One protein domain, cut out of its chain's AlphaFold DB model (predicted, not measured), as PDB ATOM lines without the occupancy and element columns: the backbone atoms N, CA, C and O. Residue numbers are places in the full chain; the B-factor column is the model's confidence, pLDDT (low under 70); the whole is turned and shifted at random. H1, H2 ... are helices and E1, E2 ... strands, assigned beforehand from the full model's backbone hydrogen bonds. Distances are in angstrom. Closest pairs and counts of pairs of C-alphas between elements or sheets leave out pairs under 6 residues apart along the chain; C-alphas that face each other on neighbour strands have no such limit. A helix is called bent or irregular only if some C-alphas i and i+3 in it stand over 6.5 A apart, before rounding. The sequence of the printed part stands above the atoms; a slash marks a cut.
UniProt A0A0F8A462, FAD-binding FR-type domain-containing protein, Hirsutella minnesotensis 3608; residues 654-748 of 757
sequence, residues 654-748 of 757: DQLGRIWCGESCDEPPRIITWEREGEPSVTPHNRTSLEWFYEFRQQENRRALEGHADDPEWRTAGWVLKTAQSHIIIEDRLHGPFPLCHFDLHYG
ATOM      1  N   ASP A 654      -3.843 -31.661 -15.223       84.88
ATOM      2  CA  ASP A 654      -2.807 -32.131 -16.149       84.88
ATOM      3  C   ASP A 654      -1.643 -32.857 -15.460       84.88
ATOM      4  O   ASP A 654      -0.913 -33.604 -16.108       84.88
ATOM      5  N   GLN A 655      -1.501 -32.694 -14.147       81.56
ATOM      6  CA  GLN A 655      -0.433 -33.288 -13.347       81.56
ATOM      7  C   GLN A 655      -0.955 -33.818 -12.003       81.56
ATOM      8  O   GLN A 655      -1.985 -33.367 -11.497       81.56
ATOM      9  N   LEU A 656      -0.237 -34.789 -11.437       81.81
ATOM     10  CA  LEU A 656      -0.492 -35.337 -10.103       81.81
ATOM     11  C   LEU A 656       0.097 -34.420  -9.032       81.81
ATOM     12  O   LEU A 656       1.216 -33.930  -9.174       81.81
ATOM     13  N   GLY A 657      -0.632 -34.233  -7.936       83.56
ATOM     14  CA  GLY A 657      -0.169 -33.423  -6.820       83.56
ATOM     15  C   GLY A 657      -1.316 -32.903  -5.971       83.56
ATOM     16  O   GLY A 657      -2.386 -33.507  -5.916       83.56
ATOM     17  N   ARG A 658      -1.077 -31.768  -5.318       84.94
ATOM     18  CA  ARG A 658      -2.044 -31.087  -4.452       84.94
ATOM     19  C   ARG A 658      -2.442 -29.735  -5.042       84.94
ATOM     20  O   ARG A 658      -1.633 -29.090  -5.713       84.94
ATOM     21  N   ILE A 659      -3.683 -29.306  -4.806       90.12
ATOM     22  CA  ILE A 659      -4.166 -27.999  -5.268       90.12
ATOM     23  C   ILE A 659      -3.545 -26.906  -4.398       90.12
ATOM     24  O   ILE A 659      -3.507 -27.022  -3.174       90.12
ATOM     25  N   TRP A 660      -3.087 -25.837  -5.041       89.56
ATOM     26  CA  TRP A 660      -2.469 -24.688  -4.402       89.56
ATOM     27  C   TRP A 660      -2.956 -23.376  -5.019       89.56
ATOM     28  O   TRP A 660      -2.996 -23.236  -6.244       89.56
ATOM     29  N   CYS A 661      -3.273 -22.406  -4.158       89.06
ATOM     30  CA  CYS A 661      -3.748 -21.069  -4.531       89.06
ATOM     31  C   CYS A 661      -2.911 -19.948  -3.877       89.06
ATOM     32  O   CYS A 661      -3.427 -18.864  -3.613       89.06
ATOM     33  N   GLY A 662      -1.629 -20.193  -3.587       85.88
ATOM     34  CA  GLY A 662      -0.778 -19.244  -2.859       85.88
ATOM     35  C   GLY A 662      -0.983 -19.305  -1.343       85.88
ATOM     36  O   GLY A 662      -1.926 -19.928  -0.857       85.88
ATOM     37  N   GLU A 663      -0.111 -18.635  -0.588       83.44
ATOM     38  CA  GLU A 663      -0.163 -18.621   0.886       83.44
ATOM     39  C   GLU A 663      -1.419 -17.923   1.431       83.44
ATOM     40  O   GLU A 663      -1.934 -18.306   2.477       83.44
ATOM     41  N   SER A 664      -1.973 -16.953   0.691       81.56
ATOM     42  CA  SER A 664      -3.265 -16.326   1.017       81.56
ATOM     43  C   SER A 664      -4.475 -17.058   0.417       81.56
ATOM     44  O   SER A 664      -5.619 -16.685   0.672       81.56
ATOM     45  N   CYS A 665      -4.246 -18.116  -0.370       82.69
ATOM     46  CA  CYS A 665      -5.263 -18.872  -1.105       82.69
ATOM     47  C   CYS A 665      -6.071 -18.067  -2.150       82.69
ATOM     48  O   CYS A 665      -7.127 -18.537  -2.586       82.69
ATOM     49  N   ASP A 666      -5.618 -16.879  -2.561       81.56
ATOM     50  CA  ASP A 666      -6.336 -15.994  -3.499       81.56
ATOM     51  C   ASP A 666      -5.864 -16.113  -4.961       81.56
ATOM     52  O   ASP A 666      -6.488 -15.555  -5.868       81.56
ATOM     53  N   GLU A 667      -4.772 -16.837  -5.212       86.69
ATOM     54  CA  GLU A 667      -4.268 -17.088  -6.563       86.69
ATOM     55  C   GLU A 667      -5.165 -18.093  -7.315       86.69
ATOM     56  O   GLU A 667      -5.865 -18.905  -6.698       86.69
ATOM     57  N   PRO A 668      -5.152 -18.097  -8.661       85.31
ATOM     58  CA  PRO A 668      -5.816 -19.145  -9.430       85.31
ATOM     59  C   PRO A 668      -5.266 -20.540  -9.073       85.31
ATOM     60  O   PRO A 668      -4.058 -20.689  -8.868       85.31
ATOM     61  N   PRO A 669      -6.122 -21.581  -9.056       87.94
ATOM     62  CA  PRO A 669      -5.714 -22.911  -8.624       87.94
ATOM     63  C   PRO A 669      -4.722 -23.525  -9.608       87.94
ATOM     64  O   PRO A 669      -5.006 -23.659 -10.803       87.94
ATOM     65  N   ARG A 670      -3.574 -23.938  -9.075       88.44
ATOM     66  CA  ARG A 670      -2.531 -24.708  -9.760       88.44
ATOM     67  C   ARG A 670      -2.233 -25.977  -8.975       88.44
ATOM     68  O   ARG A 670      -2.497 -26.041  -7.779       88.44
ATOM     69  N   ILE A 671      -1.672 -26.973  -9.645       88.19
ATOM     70  CA  ILE A 671      -1.169 -28.164  -8.965       88.19
ATOM     71  C   ILE A 671       0.308 -27.961  -8.646       88.19
ATOM     72  O   ILE A 671       1.079 -27.504  -9.491       88.19
ATOM     73  N   ILE A 672       0.682 -28.277  -7.412       85.06
ATOM     74  CA  ILE A 672       2.075 -28.375  -6.979       85.06
ATOM     75  C   ILE A 672       2.378 -29.818  -6.596       85.06
ATOM     76  O   ILE A 672       1.477 -30.601  -6.276       85.06
ATOM     77  N   THR A 673       3.656 -30.163  -6.624       75.19
ATOM     78  CA  THR A 673       4.130 -31.474  -6.206       75.19
ATOM     79  C   THR A 673       3.785 -31.759  -4.756       75.19
ATOM     80  O   THR A 673       3.796 -30.882  -3.892       75.19
ATOM     81  N   TRP A 674       3.466 -33.021  -4.487       70.19
ATOM     82  CA  TRP A 674       3.400 -33.519  -3.126       70.19
ATOM     83  C   TRP A 674       4.826 -33.856  -2.686       70.19
ATOM     84  O   TRP A 674       5.303 -34.959  -2.927       70.19
ATOM     85  N   GLU A 675       5.518 -32.885  -2.096       61.94
ATOM     86  CA  GLU A 675       6.853 -33.065  -1.521       61.94
ATOM     87  C   GLU A 675       6.743 -33.175  -0.001       61.94
ATOM     88  O   GLU A 675       6.167 -32.297   0.642       61.94
ATOM     89  N   ARG A 676       7.289 -34.255   0.564       58.06
ATOM     90  CA  ARG A 676       7.395 -34.466   2.010       58.06
ATOM     91  C   ARG A 676       8.832 -34.179   2.445       58.06
ATOM     92  O   ARG A 676       9.772 -34.639   1.795       58.06
ATOM     93  N   GLU A 677       9.025 -33.381   3.498       49.84
ATOM     94  CA  GLU A 677      10.373 -33.008   3.954       49.84
ATOM     95  C   GLU A 677      11.201 -34.260   4.302       49.84
ATOM     96  O   GLU A 677      10.752 -35.146   5.026       49.84
ATOM     97  N   GLY A 678      12.417 -34.347   3.746       51.84
ATOM     98  CA  GLY A 678      13.326 -35.488   3.921       51.84
ATOM     99  C   GLY A 678      13.326 -36.521   2.784       51.84
ATOM    100  O   GLY A 678      14.135 -37.450   2.820       51.84
ATOM    101  N   GLU A 679      12.488 -36.363   1.755       53.50
ATOM    102  CA  GLU A 679      12.500 -37.214   0.559       53.50
ATOM    103  C   GLU A 679      13.268 -36.557  -0.601       53.50
ATOM    104  O   GLU A 679      13.122 -35.356  -0.838       53.50
ATOM    105  N   PRO A 680      14.113 -37.305  -1.340       43.72
ATOM    106  CA  PRO A 680      14.824 -36.751  -2.483       43.72
ATOM    107  C   PRO A 680      13.820 -36.258  -3.529       43.72
ATOM    108  O   PRO A 680      12.960 -37.015  -3.977       43.72
ATOM    109  N   SER A 681      13.957 -34.993  -3.935       47.81
ATOM    110  CA  SER A 681      13.150 -34.364  -4.980       47.81
ATOM    111  C   SER A 681      13.395 -35.063  -6.322       47.81
ATOM    112  O   SER A 681      14.301 -34.704  -7.080       47.81
ATOM    113  N   VAL A 682      12.617 -36.100  -6.622       44.88
ATOM    114  CA  VAL A 682      12.616 -36.720  -7.945       44.88
ATOM    115  C   VAL A 682      11.625 -35.942  -8.807       44.88
ATOM    116  O   VAL A 682      10.441 -35.847  -8.505       44.88
ATOM    117  N   THR A 683      12.149 -35.323  -9.858       46.28
ATOM    118  CA  THR A 683      11.470 -34.344 -10.717       46.28
ATOM    119  C   THR A 683      10.103 -34.794 -11.261       46.28
ATOM    120  O   THR A 683       9.946 -35.964 -11.615       46.28
ATOM    121  N   PRO A 684       9.138 -33.873 -11.457       50.56
ATOM    122  CA  PRO A 684       7.711 -34.208 -11.454       50.56
ATOM    123  C   PRO A 684       7.057 -34.288 -12.838       50.56
ATOM    124  O   PRO A 684       5.840 -34.392 -12.940       50.56
ATOM    125  N   HIS A 685       7.818 -34.175 -13.925       48.22
ATOM    126  CA  HIS A 685       7.222 -33.837 -15.223       48.22
ATOM    127  C   HIS A 685       6.849 -35.021 -16.115       48.22
ATOM    128  O   HIS A 685       6.241 -34.790 -17.148       48.22
ATOM    129  N   ASN A 686       7.142 -36.267 -15.729       51.06
ATOM    130  CA  ASN A 686       6.819 -37.451 -16.537       51.06
ATOM    131  C   ASN A 686       6.549 -38.684 -15.660       51.06
ATOM    132  O   ASN A 686       7.263 -39.677 -15.770       51.06
ATOM    133  N   ARG A 687       5.553 -38.634 -14.768       63.84
ATOM    134  CA  ARG A 687       5.087 -39.848 -14.083       63.84
ATOM    135  C   ARG A 687       3.665 -40.190 -14.449       63.84
ATOM    136  O   ARG A 687       2.756 -39.366 -14.377       63.84
ATOM    137  N   THR A 688       3.493 -41.447 -14.812       81.19
ATOM    138  CA  THR A 688       2.189 -42.080 -14.859       81.19
ATOM    139  C   THR A 688       1.587 -42.187 -13.458       81.19
ATOM    140  O   THR A 688       2.312 -42.240 -12.460       81.19
ATOM    141  N   SER A 689       0.261 -42.288 -13.357       81.00
ATOM    142  CA  SER A 689      -0.409 -42.618 -12.089       81.00
ATOM    143  C   SER A 689       0.077 -43.944 -11.502       81.00
ATOM    144  O   SER A 689       0.140 -44.070 -10.281       81.00
ATOM    145  N   LEU A 690       0.499 -44.896 -12.343       82.12
ATOM    146  CA  LEU A 690       1.122 -46.147 -11.913       82.12
ATOM    147  C   LEU A 690       2.462 -45.912 -11.218       82.12
ATOM    148  O   LEU A 690       2.652 -46.420 -10.122       82.12
ATOM    149  N   GLU A 691       3.383 -45.163 -11.828       79.50
ATOM    150  CA  GLU A 691       4.708 -44.906 -11.247       79.50
ATOM    151  C   GLU A 691       4.599 -44.133  -9.935       79.50
ATOM    152  O   GLU A 691       5.226 -44.505  -8.944       79.50
ATOM    153  N   TRP A 692       3.755 -43.095  -9.902       78.69
ATOM    154  CA  TRP A 692       3.519 -42.321  -8.686       78.69
ATOM    155  C   TRP A 692       2.936 -43.192  -7.566       78.69
ATOM    156  O   TRP A 692       3.476 -43.221  -6.460       78.69
ATOM    157  N   PHE A 693       1.872 -43.951  -7.854       79.00
ATOM    158  CA  PHE A 693       1.217 -44.786  -6.849       79.00
ATOM    159  C   PHE A 693       2.099 -45.956  -6.403       79.00
ATOM    160  O   PHE A 693       2.133 -46.274  -5.217       79.00
ATOM    161  N   TYR A 694       2.836 -46.579  -7.326       80.31
ATOM    162  CA  TYR A 694       3.791 -47.641  -7.019       80.31
ATOM    163  C   TYR A 694       4.841 -47.150  -6.024       80.31
ATOM    164  O   TYR A 694       5.048 -47.781  -4.991       80.31
ATOM    165  N   GLU A 695       5.468 -46.003  -6.284       77.69
ATOM    166  CA  GLU A 695       6.501 -45.472  -5.396       77.69
ATOM    167  C   GLU A 695       5.955 -45.039  -4.039       77.69
ATOM    168  O   GLU A 695       6.498 -45.459  -3.014       77.69
ATOM    169  N   PHE A 696       4.840 -44.302  -4.029       76.81
ATOM    170  CA  PHE A 696       4.149 -43.919  -2.800       76.81
ATOM    171  C   PHE A 696       3.843 -45.150  -1.934       76.81
ATOM    172  O   PHE A 696       4.203 -45.221  -0.757       76.81
ATOM    173  N   ARG A 697       3.249 -46.193  -2.528       80.44
ATOM    174  CA  ARG A 697       2.912 -47.425  -1.806       80.44
ATOM    175  C   ARG A 697       4.134 -48.218  -1.364       80.44
ATOM    176  O   ARG A 697       4.084 -48.849  -0.310       80.44
ATOM    177  N   GLN A 698       5.207 -48.227  -2.146       80.25
ATOM    178  CA  GLN A 698       6.448 -48.914  -1.786       80.25
ATOM    179  C   GLN A 698       7.133 -48.257  -0.592       80.25
ATOM    180  O   GLN A 698       7.709 -48.960   0.241       80.25
ATOM    181  N   GLN A 699       7.049 -46.935  -0.486       78.50
ATOM    182  CA  GLN A 699       7.566 -46.209   0.659       78.50
ATOM    183  C   GLN A 699       6.730 -46.441   1.919       78.50
ATOM    184  O   GLN A 699       7.291 -46.779   2.960       78.50
ATOM    185  N   GLU A 700       5.405 -46.341   1.818       78.62
ATOM    186  CA  GLU A 700       4.497 -46.610   2.938       78.62
ATOM    187  C   GLU A 700       4.637 -48.050   3.444       78.62
ATOM    188  O   GLU A 700       4.750 -48.287   4.644       78.62
ATOM    189  N   ASN A 701       4.737 -49.022   2.530       81.69
ATOM    190  CA  ASN A 701       4.999 -50.410   2.902       81.69
ATOM    191  C   ASN A 701       6.360 -50.567   3.599       81.69
ATOM    192  O   ASN A 701       6.466 -51.366   4.523       81.69
ATOM    193  N   ARG A 702       7.401 -49.826   3.189       83.69
ATOM    194  CA  ARG A 702       8.715 -49.880   3.847       83.69
ATOM    195  C   ARG A 702       8.639 -49.348   5.278       83.69
ATOM    196  O   ARG A 702       9.074 -50.048   6.179       83.69
ATOM    197  N   ARG A 703       8.013 -48.184   5.484       81.12
ATOM    198  CA  ARG A 703       7.807 -47.591   6.818       81.12
ATOM    199  C   ARG A 703       6.990 -48.506   7.731       81.12
ATOM    200  O   ARG A 703       7.375 -48.742   8.872       81.12
ATOM    201  N   ALA A 704       5.895 -49.068   7.217       79.94
ATOM    202  CA  ALA A 704       5.060 -49.998   7.973       79.94
ATOM    203  C   ALA A 704       5.840 -51.259   8.386       79.94
ATOM    204  O   ALA A 704       5.723 -51.714   9.521       79.94
ATOM    205  N   LEU A 705       6.678 -51.797   7.494       82.12
ATOM    206  CA  LEU A 705       7.530 -52.950   7.796       82.12
ATOM    207  C   LEU A 705       8.714 -52.606   8.706       82.12
ATOM    208  O   LEU A 705       9.164 -53.480   9.431       82.12
ATOM    209  N   GLU A 706       9.220 -51.373   8.698       85.62
ATOM    210  CA  GLU A 706      10.247 -50.916   9.645       85.62
ATOM    211  C   GLU A 706       9.674 -50.786  11.066       85.62
ATOM    212  O   GLU A 706      10.321 -51.205  12.024       85.62
ATOM    213  N   GLY A 707       8.447 -50.271  11.208       83.81
ATOM    214  CA  GLY A 707       7.761 -50.135  12.502       83.81
ATOM    215  C   GLY A 707       7.164 -51.435  13.056       83.81
ATOM    216  O   GLY A 707       6.997 -51.564  14.267       83.81
ATOM    217  N   HIS A 708       6.866 -52.409  12.188       86.69
ATOM    218  CA  HIS A 708       6.201 -53.672  12.542       86.69
ATOM    219  C   HIS A 708       6.932 -54.889  11.961       86.69
ATOM    220  O   HIS A 708       6.312 -55.845  11.492       86.69
ATOM    221  N   ALA A 709       8.268 -54.847  11.972       74.38
ATOM    222  CA  ALA A 709       9.105 -55.834  11.300       74.38
ATOM    223  C   ALA A 709       8.811 -57.266  11.738       74.38
ATOM    224  O   ALA A 709       8.864 -58.147  10.890       74.38
ATOM    225  N   ASP A 710       8.470 -57.511  13.002       85.38
ATOM    226  CA  ASP A 710       8.260 -58.857  13.550       85.38
ATOM    227  C   ASP A 710       6.805 -59.344  13.497       85.38
ATOM    228  O   ASP A 710       6.520 -60.470  13.904       85.38
ATOM    229  N   ASP A 711       5.888 -58.539  12.956       88.12
ATOM    230  CA  ASP A 711       4.471 -58.882  12.897       88.12
ATOM    231  C   ASP A 711       4.109 -59.568  11.558       88.12
ATOM    232  O   ASP A 711       4.193 -58.952  10.483       88.12
ATOM    233  N   PRO A 712       3.715 -60.857  11.575       84.69
ATOM    234  CA  PRO A 712       3.374 -61.593  10.364       84.69
ATOM    235  C   PRO A 712       2.134 -61.038   9.646       84.69
ATOM    236  O   PRO A 712       2.054 -61.167   8.421       84.69
ATOM    237  N   GLU A 713       1.194 -60.399  10.347       84.69
ATOM    238  CA  GLU A 713       0.006 -59.806   9.725       84.69
ATOM    239  C   GLU A 713       0.383 -58.575   8.899       84.69
ATOM    240  O   GLU A 713      -0.023 -58.464   7.739       84.69
ATOM    241  N   TRP A 714       1.246 -57.708   9.436       85.38
ATOM    242  CA  TRP A 714       1.762 -56.542   8.712       85.38
ATOM    243  C   TRP A 714       2.629 -56.937   7.515       85.38
ATOM    244  O   TRP A 714       2.526 -56.328   6.445       85.38
ATOM    245  N   ARG A 715       3.423 -58.011   7.638       82.62
ATOM    246  CA  ARG A 715       4.167 -58.593   6.508       82.62
ATOM    247  C   ARG A 715       3.234 -59.093   5.404       82.62
ATOM    248  O   ARG A 715       3.455 -58.774   4.232       82.62
ATOM    249  N   THR A 716       2.186 -59.837   5.759       84.75
ATOM    250  CA  THR A 716       1.197 -60.334   4.790       84.75
ATOM    251  C   THR A 716       0.415 -59.181   4.158       84.75
ATOM    252  O   THR A 716       0.281 -59.152   2.935       84.75
ATOM    253  N   ALA A 717      -0.032 -58.190   4.935       83.06
ATOM    254  CA  ALA A 717      -0.719 -57.006   4.416       83.06
ATOM    255  C   ALA A 717       0.167 -56.218   3.436       83.06
ATOM    256  O   ALA A 717      -0.269 -55.890   2.330       83.06
ATOM    257  N   GLY A 718       1.439 -55.994   3.784       83.81
ATOM    258  CA  GLY A 718       2.421 -55.363   2.903       83.81
ATOM    259  C   GLY A 718       2.620 -56.131   1.592       83.81
ATOM    260  O   GLY A 718       2.637 -55.523   0.518       83.81
ATOM    261  N   TRP A 719       2.703 -57.466   1.650       82.88
ATOM    262  CA  TRP A 719       2.811 -58.321   0.462       82.88
ATOM    263  C   TRP A 719       1.551 -58.287  -0.417       82.88
ATOM    264  O   TRP A 719       1.666 -58.133  -1.637       82.88
ATOM    265  N   VAL A 720       0.355 -58.377   0.176       83.50
ATOM    266  CA  VAL A 720      -0.928 -58.297  -0.547       83.50
ATOM    267  C   VAL A 720      -1.058 -56.950  -1.251       83.50
ATOM    268  O   VAL A 720      -1.307 -56.910  -2.454       83.50
ATOM    269  N   LEU A 721      -0.824 -55.848  -0.531       80.31
ATOM    270  CA  LEU A 721      -0.912 -54.499  -1.090       80.31
ATOM    271  C   LEU A 721       0.113 -54.286  -2.201       80.31
ATOM    272  O   LEU A 721      -0.217 -53.680  -3.214       80.31
ATOM    273  N   LYS A 722       1.332 -54.822  -2.056       81.12
ATOM    274  CA  LYS A 722       2.353 -54.781  -3.110       81.12
ATOM    275  C   LYS A 722       1.926 -55.557  -4.358       81.12
ATOM    276  O   LYS A 722       2.104 -55.070  -5.468       81.12
ATOM    277  N   THR A 723       1.343 -56.741  -4.183       81.38
ATOM    278  CA  THR A 723       0.911 -57.602  -5.295       81.38
ATOM    279  C   THR A 723      -0.313 -57.034  -6.019       81.38
ATOM    280  O   THR A 723      -0.415 -57.144  -7.237       81.38
ATOM    281  N   ALA A 724      -1.222 -56.376  -5.293       79.81
ATOM    282  CA  ALA A 724      -2.451 -55.809  -5.844       79.81
ATOM    283  C   ALA A 724      -2.259 -54.474  -6.589       79.81
ATOM    284  O   ALA A 724      -3.173 -54.044  -7.289       79.81
ATOM    285  N   GLN A 725      -1.098 -53.812  -6.477       73.44
ATOM    286  CA  GLN A 725      -0.858 -52.474  -7.048       73.44
ATOM    287  C   GLN A 725      -1.189 -52.373  -8.543       73.44
ATOM    288  O   GLN A 725      -1.865 -51.432  -8.949       73.44
ATOM    289  N   SER A 726      -0.784 -53.351  -9.358       70.75
ATOM    290  CA  SER A 726      -1.060 -53.344 -10.803       70.75
ATOM    291  C   SER A 726      -2.541 -53.537 -11.149       70.75
ATOM    292  O   SER A 726      -2.942 -53.258 -12.274       70.75
ATOM    293  N   HIS A 727      -3.362 -53.999 -10.202       75.50
ATOM    294  CA  HIS A 727      -4.800 -54.216 -10.376       75.50
ATOM    295  C   HIS A 727      -5.659 -53.051  -9.866       75.50
ATOM    296  O   HIS A 727      -6.848 -53.000 -10.170       75.50
ATOM    297  N   ILE A 728      -5.074 -52.126  -9.096       71.44
ATOM    298  CA  ILE A 728      -5.762 -50.949  -8.536       71.44
ATOM    299  C   ILE A 728      -5.714 -49.759  -9.515       71.44
ATOM    300  O   ILE A 728      -6.517 -48.834  -9.416       71.44
ATOM    301  N   ILE A 729      -4.800 -49.781 -10.491       71.62
ATOM    302  CA  ILE A 729      -4.626 -48.694 -11.458       71.62
ATOM    303  C   ILE A 729      -5.669 -48.752 -12.575       71.62
ATOM    304  O   ILE A 729      -5.884 -49.779 -13.216       71.62
ATOM    305  N   ILE A 730      -6.270 -47.595 -12.855       76.19
ATOM    306  CA  ILE A 730      -7.147 -47.382 -14.004       76.19
ATOM    307  C   ILE A 730      -6.267 -47.107 -15.229       76.19
ATOM    308  O   ILE A 730      -5.738 -46.005 -15.380       76.19
ATOM    309  N   GLU A 731      -6.121 -48.099 -16.111       76.75
ATOM    310  CA  GLU A 731      -5.267 -48.021 -17.312       76.75
ATOM    311  C   GLU A 731      -5.577 -46.792 -18.189       76.75
ATOM    312  O   GLU A 731      -4.666 -46.120 -18.668       76.75
ATOM    313  N   ASP A 732      -6.857 -46.426 -18.319       77.94
ATOM    314  CA  ASP A 732      -7.309 -45.274 -19.118       77.94
ATOM    315  C   ASP A 732      -6.849 -43.909 -18.562       77.94
ATOM    316  O   ASP A 732      -6.960 -42.892 -19.248       77.94
ATOM    317  N   ARG A 733      -6.347 -43.861 -17.321       75.00
ATOM    318  CA  ARG A 733      -5.885 -42.645 -16.624       75.00
ATOM    319  C   ARG A 733      -4.396 -42.705 -16.286       75.00
ATOM    320  O   ARG A 733      -3.920 -41.965 -15.422       75.00
ATOM    321  N   LEU A 734      -3.650 -43.574 -16.969       83.62
ATOM    322  CA  LEU A 734      -2.226 -43.770 -16.725       83.62
ATOM    323  C   LEU A 734      -1.432 -42.464 -16.894       83.62
ATOM    324  O   LEU A 734      -0.598 -42.153 -16.056       83.62
ATOM    325  N   HIS A 735      -1.749 -41.665 -17.914       83.50
ATOM    326  CA  HIS A 735      -1.081 -40.390 -18.223       83.50
ATOM    327  C   HIS A 735      -1.977 -39.158 -17.990       83.50
ATOM    328  O   HIS A 735      -1.711 -38.085 -18.527       83.50
ATOM    329  N   GLY A 736      -3.058 -39.312 -17.223       81.38
ATOM    330  CA  GLY A 736      -4.049 -38.260 -17.001       81.38
ATOM    331  C   GLY A 736      -5.116 -38.145 -18.110       81.38
ATOM    332  O   GLY A 736      -5.200 -39.001 -18.993       81.38
ATOM    333  N   PRO A 737      -5.984 -37.115 -18.051       84.31
ATOM    334  CA  PRO A 737      -6.012 -36.090 -17.008       84.31
ATOM    335  C   PRO A 737      -6.484 -36.687 -15.676       84.31
ATOM    336  O   PRO A 737      -7.322 -37.596 -15.660       84.31
ATOM    337  N   PHE A 738      -5.901 -36.210 -14.579       85.88
ATOM    338  CA  PHE A 738      -6.058 -36.769 -13.237       85.88
ATOM    339  C   PHE A 738      -7.246 -36.103 -12.531       85.88
ATOM    340  O   PHE A 738      -7.205 -34.890 -12.320       85.88
ATOM    341  N   PRO A 739      -8.328 -36.838 -12.220       88.00
ATOM    342  CA  PRO A 739      -9.484 -36.271 -11.531       88.00
ATOM    343  C   PRO A 739      -9.135 -35.892 -10.088       88.00
ATOM    344  O   PRO A 739      -8.264 -36.506  -9.468       88.00
ATOM    345  N   LEU A 740      -9.841 -34.902  -9.540       86.12
ATOM    346  CA  LEU A 740      -9.761 -34.586  -8.120       86.12
ATOM    347  C   LEU A 740     -10.367 -35.734  -7.309       86.12
ATOM    348  O   LEU A 740     -11.585 -35.892  -7.243       86.12
ATOM    349  N   CYS A 741      -9.510 -36.515  -6.665       73.62
ATOM    350  CA  CYS A 741      -9.919 -37.486  -5.663       73.62
ATOM    351  C   CYS A 741      -9.739 -36.857  -4.279       73.62
ATOM    352  O   CYS A 741      -8.632 -36.439  -3.943       73.62
ATOM    353  N   HIS A 742     -10.811 -36.778  -3.489       67.50
ATOM    354  CA  HIS A 742     -10.753 -36.252  -2.129       67.50
ATOM    355  C   HIS A 742     -11.202 -37.318  -1.133       67.50
ATOM    356  O   HIS A 742     -12.315 -37.840  -1.234       67.50
ATOM    357  N   PHE A 743     -10.352 -37.624  -0.151       61.09
ATOM    358  CA  PHE A 743     -10.673 -38.599   0.896       61.09
ATOM    359  C   PHE A 743     -11.804 -38.115   1.825       61.09
ATOM    360  O   PHE A 743     -12.460 -38.942   2.455       61.09
ATOM    361  N   ASP A 744     -12.125 -36.814   1.826       61.75
ATOM    362  CA  ASP A 744     -13.287 -36.270   2.557       61.75
ATOM    363  C   ASP A 744     -14.655 -36.633   1.965       61.75
ATOM    364  O   ASP A 744     -15.666 -36.274   2.549       61.75
ATOM    365  N   LEU A 745     -14.752 -37.386   0.863       59.50
ATOM    366  CA  LEU A 745     -16.036 -38.010   0.490       59.50
ATOM    367  C   LEU A 745     -16.421 -39.189   1.395       59.50
ATOM    368  O   LEU A 745     -17.407 -39.886   1.150       59.50
ATOM    369  N   HIS A 746     -15.638 -39.439   2.438       61.31
ATOM    370  CA  HIS A 746     -16.008 -40.328   3.515       61.31
ATOM    371  C   HIS A 746     -17.250 -39.789   4.254       61.31
ATOM    372  O   HIS A 746     -17.355 -38.596   4.525       61.31
ATOM    373  N   TYR A 747     -18.195 -40.669   4.601       59.34
ATOM    374  CA  TYR A 747     -19.520 -40.322   5.151       59.34
ATOM    375  C   TYR A 747     -19.481 -39.425   6.401       59.34
ATOM    376  O   TYR A 747     -20.435 -38.693   6.638       59.34
ATOM    377  N   GLY A 748     -18.381 -39.435   7.165       64.19
ATOM    378  CA  GLY A 748     -18.177 -38.553   8.324       64.19
ATOM    379  C   GLY A 748     -18.078 -37.059   7.983       64.19
ATOM    380  O   GLY A 748     -18.227 -36.220   8.865       64.19
TER     381      GLY A 748
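AT A GLANCE: This is residues 654 to 748 of the 757 residues of the protein "FAD-binding FR-type domain-containing protein" of Hirsutella minnesotensis 3608 (UniProt A0A0F8A462). A small antiparallel hairpin of two short strands, E1 and E2, lies toward one end of the model, and a helical hairpin of H1 and H2, side by side and running opposite ways, lies toward the other. Long stretches with no named element, residues 673 to 688 and 729 to 748, make up much of the rest; the tip of the helical hairpin, residues 706 to 713, and the last residues, 741 to 748, stick out. The printed part has 95 residues with two named strands and two named helices, in the order E1, E2, H1, H2, and the one sheet has the order E1 - E2. By its named elements it is mostly helix, though under half of the residues are in them. The whole is loose, with a radius of gyration of the C-alphas of 16.0 A, and spans 48 by 35 by 31 A.

IN THESE COORDINATES: E1 is residues 658 to 660, beginning with C-alpha 658 at (-2.044, -31.087, -4.452), and E2 is residues 670 to 672; they measure 6.4 A and 6.5 A from first to last C-alpha. H1, the longest helix by residues, is residues 689 to 707 and measures 27.0 A, beginning with C-alpha 689 at (-0.409, -42.618, -12.089). H2 is residues 712 to 728 and measures 23.5 A, ending with C-alpha 728 at (-5.762, -50.949, -8.536). H2 is irregular, with C-alphas 723 and 726 7.2 A apart, and it has a kink of 30 degrees near residue 722.

HOW THE PARTS SIT: E1 and E2 form a hairpin of antiparallel neighbours, with 127 degrees between their directions. The C-alphas of Ile 659 and Ile 671 face each other at 4.8 A. N 660 and O 670 are within hydrogen-bond range at 2.8 A, and N 658 and O 672 at 3.0 A. E1 is apart from H1 and from H2, and E2 is apart from H2. H1 and H2 form a helical hairpin: they touch, and their closest C-alphas, those of Asn 701 and Gly 718, are 5.6 A apart. Their lines stand at a shallow tilt of 1 degrees, opposite ways, and their centres are 10.5 A apart. In H1 every O i to N i+4 pair is within hydrogen-bond range; in H2 it is 11 of 13.

THE WHOLE: The two C-alphas farthest apart, those of Asp 666 and Pro 712, are 48.6 A apart. The printed part has no cut. The link from E2 to H1, 16 residues, is long; that from E1 to E2 is short, and that from H1 to H2 is tight. Without the stretches that stand free, residues 706 to 713 and 741 to 748, the body spans 46 by 32 by 20 A. The mean pLDDT of the printed part is 76.1, and residues 675 to 687 and 742 to 748 are under 70.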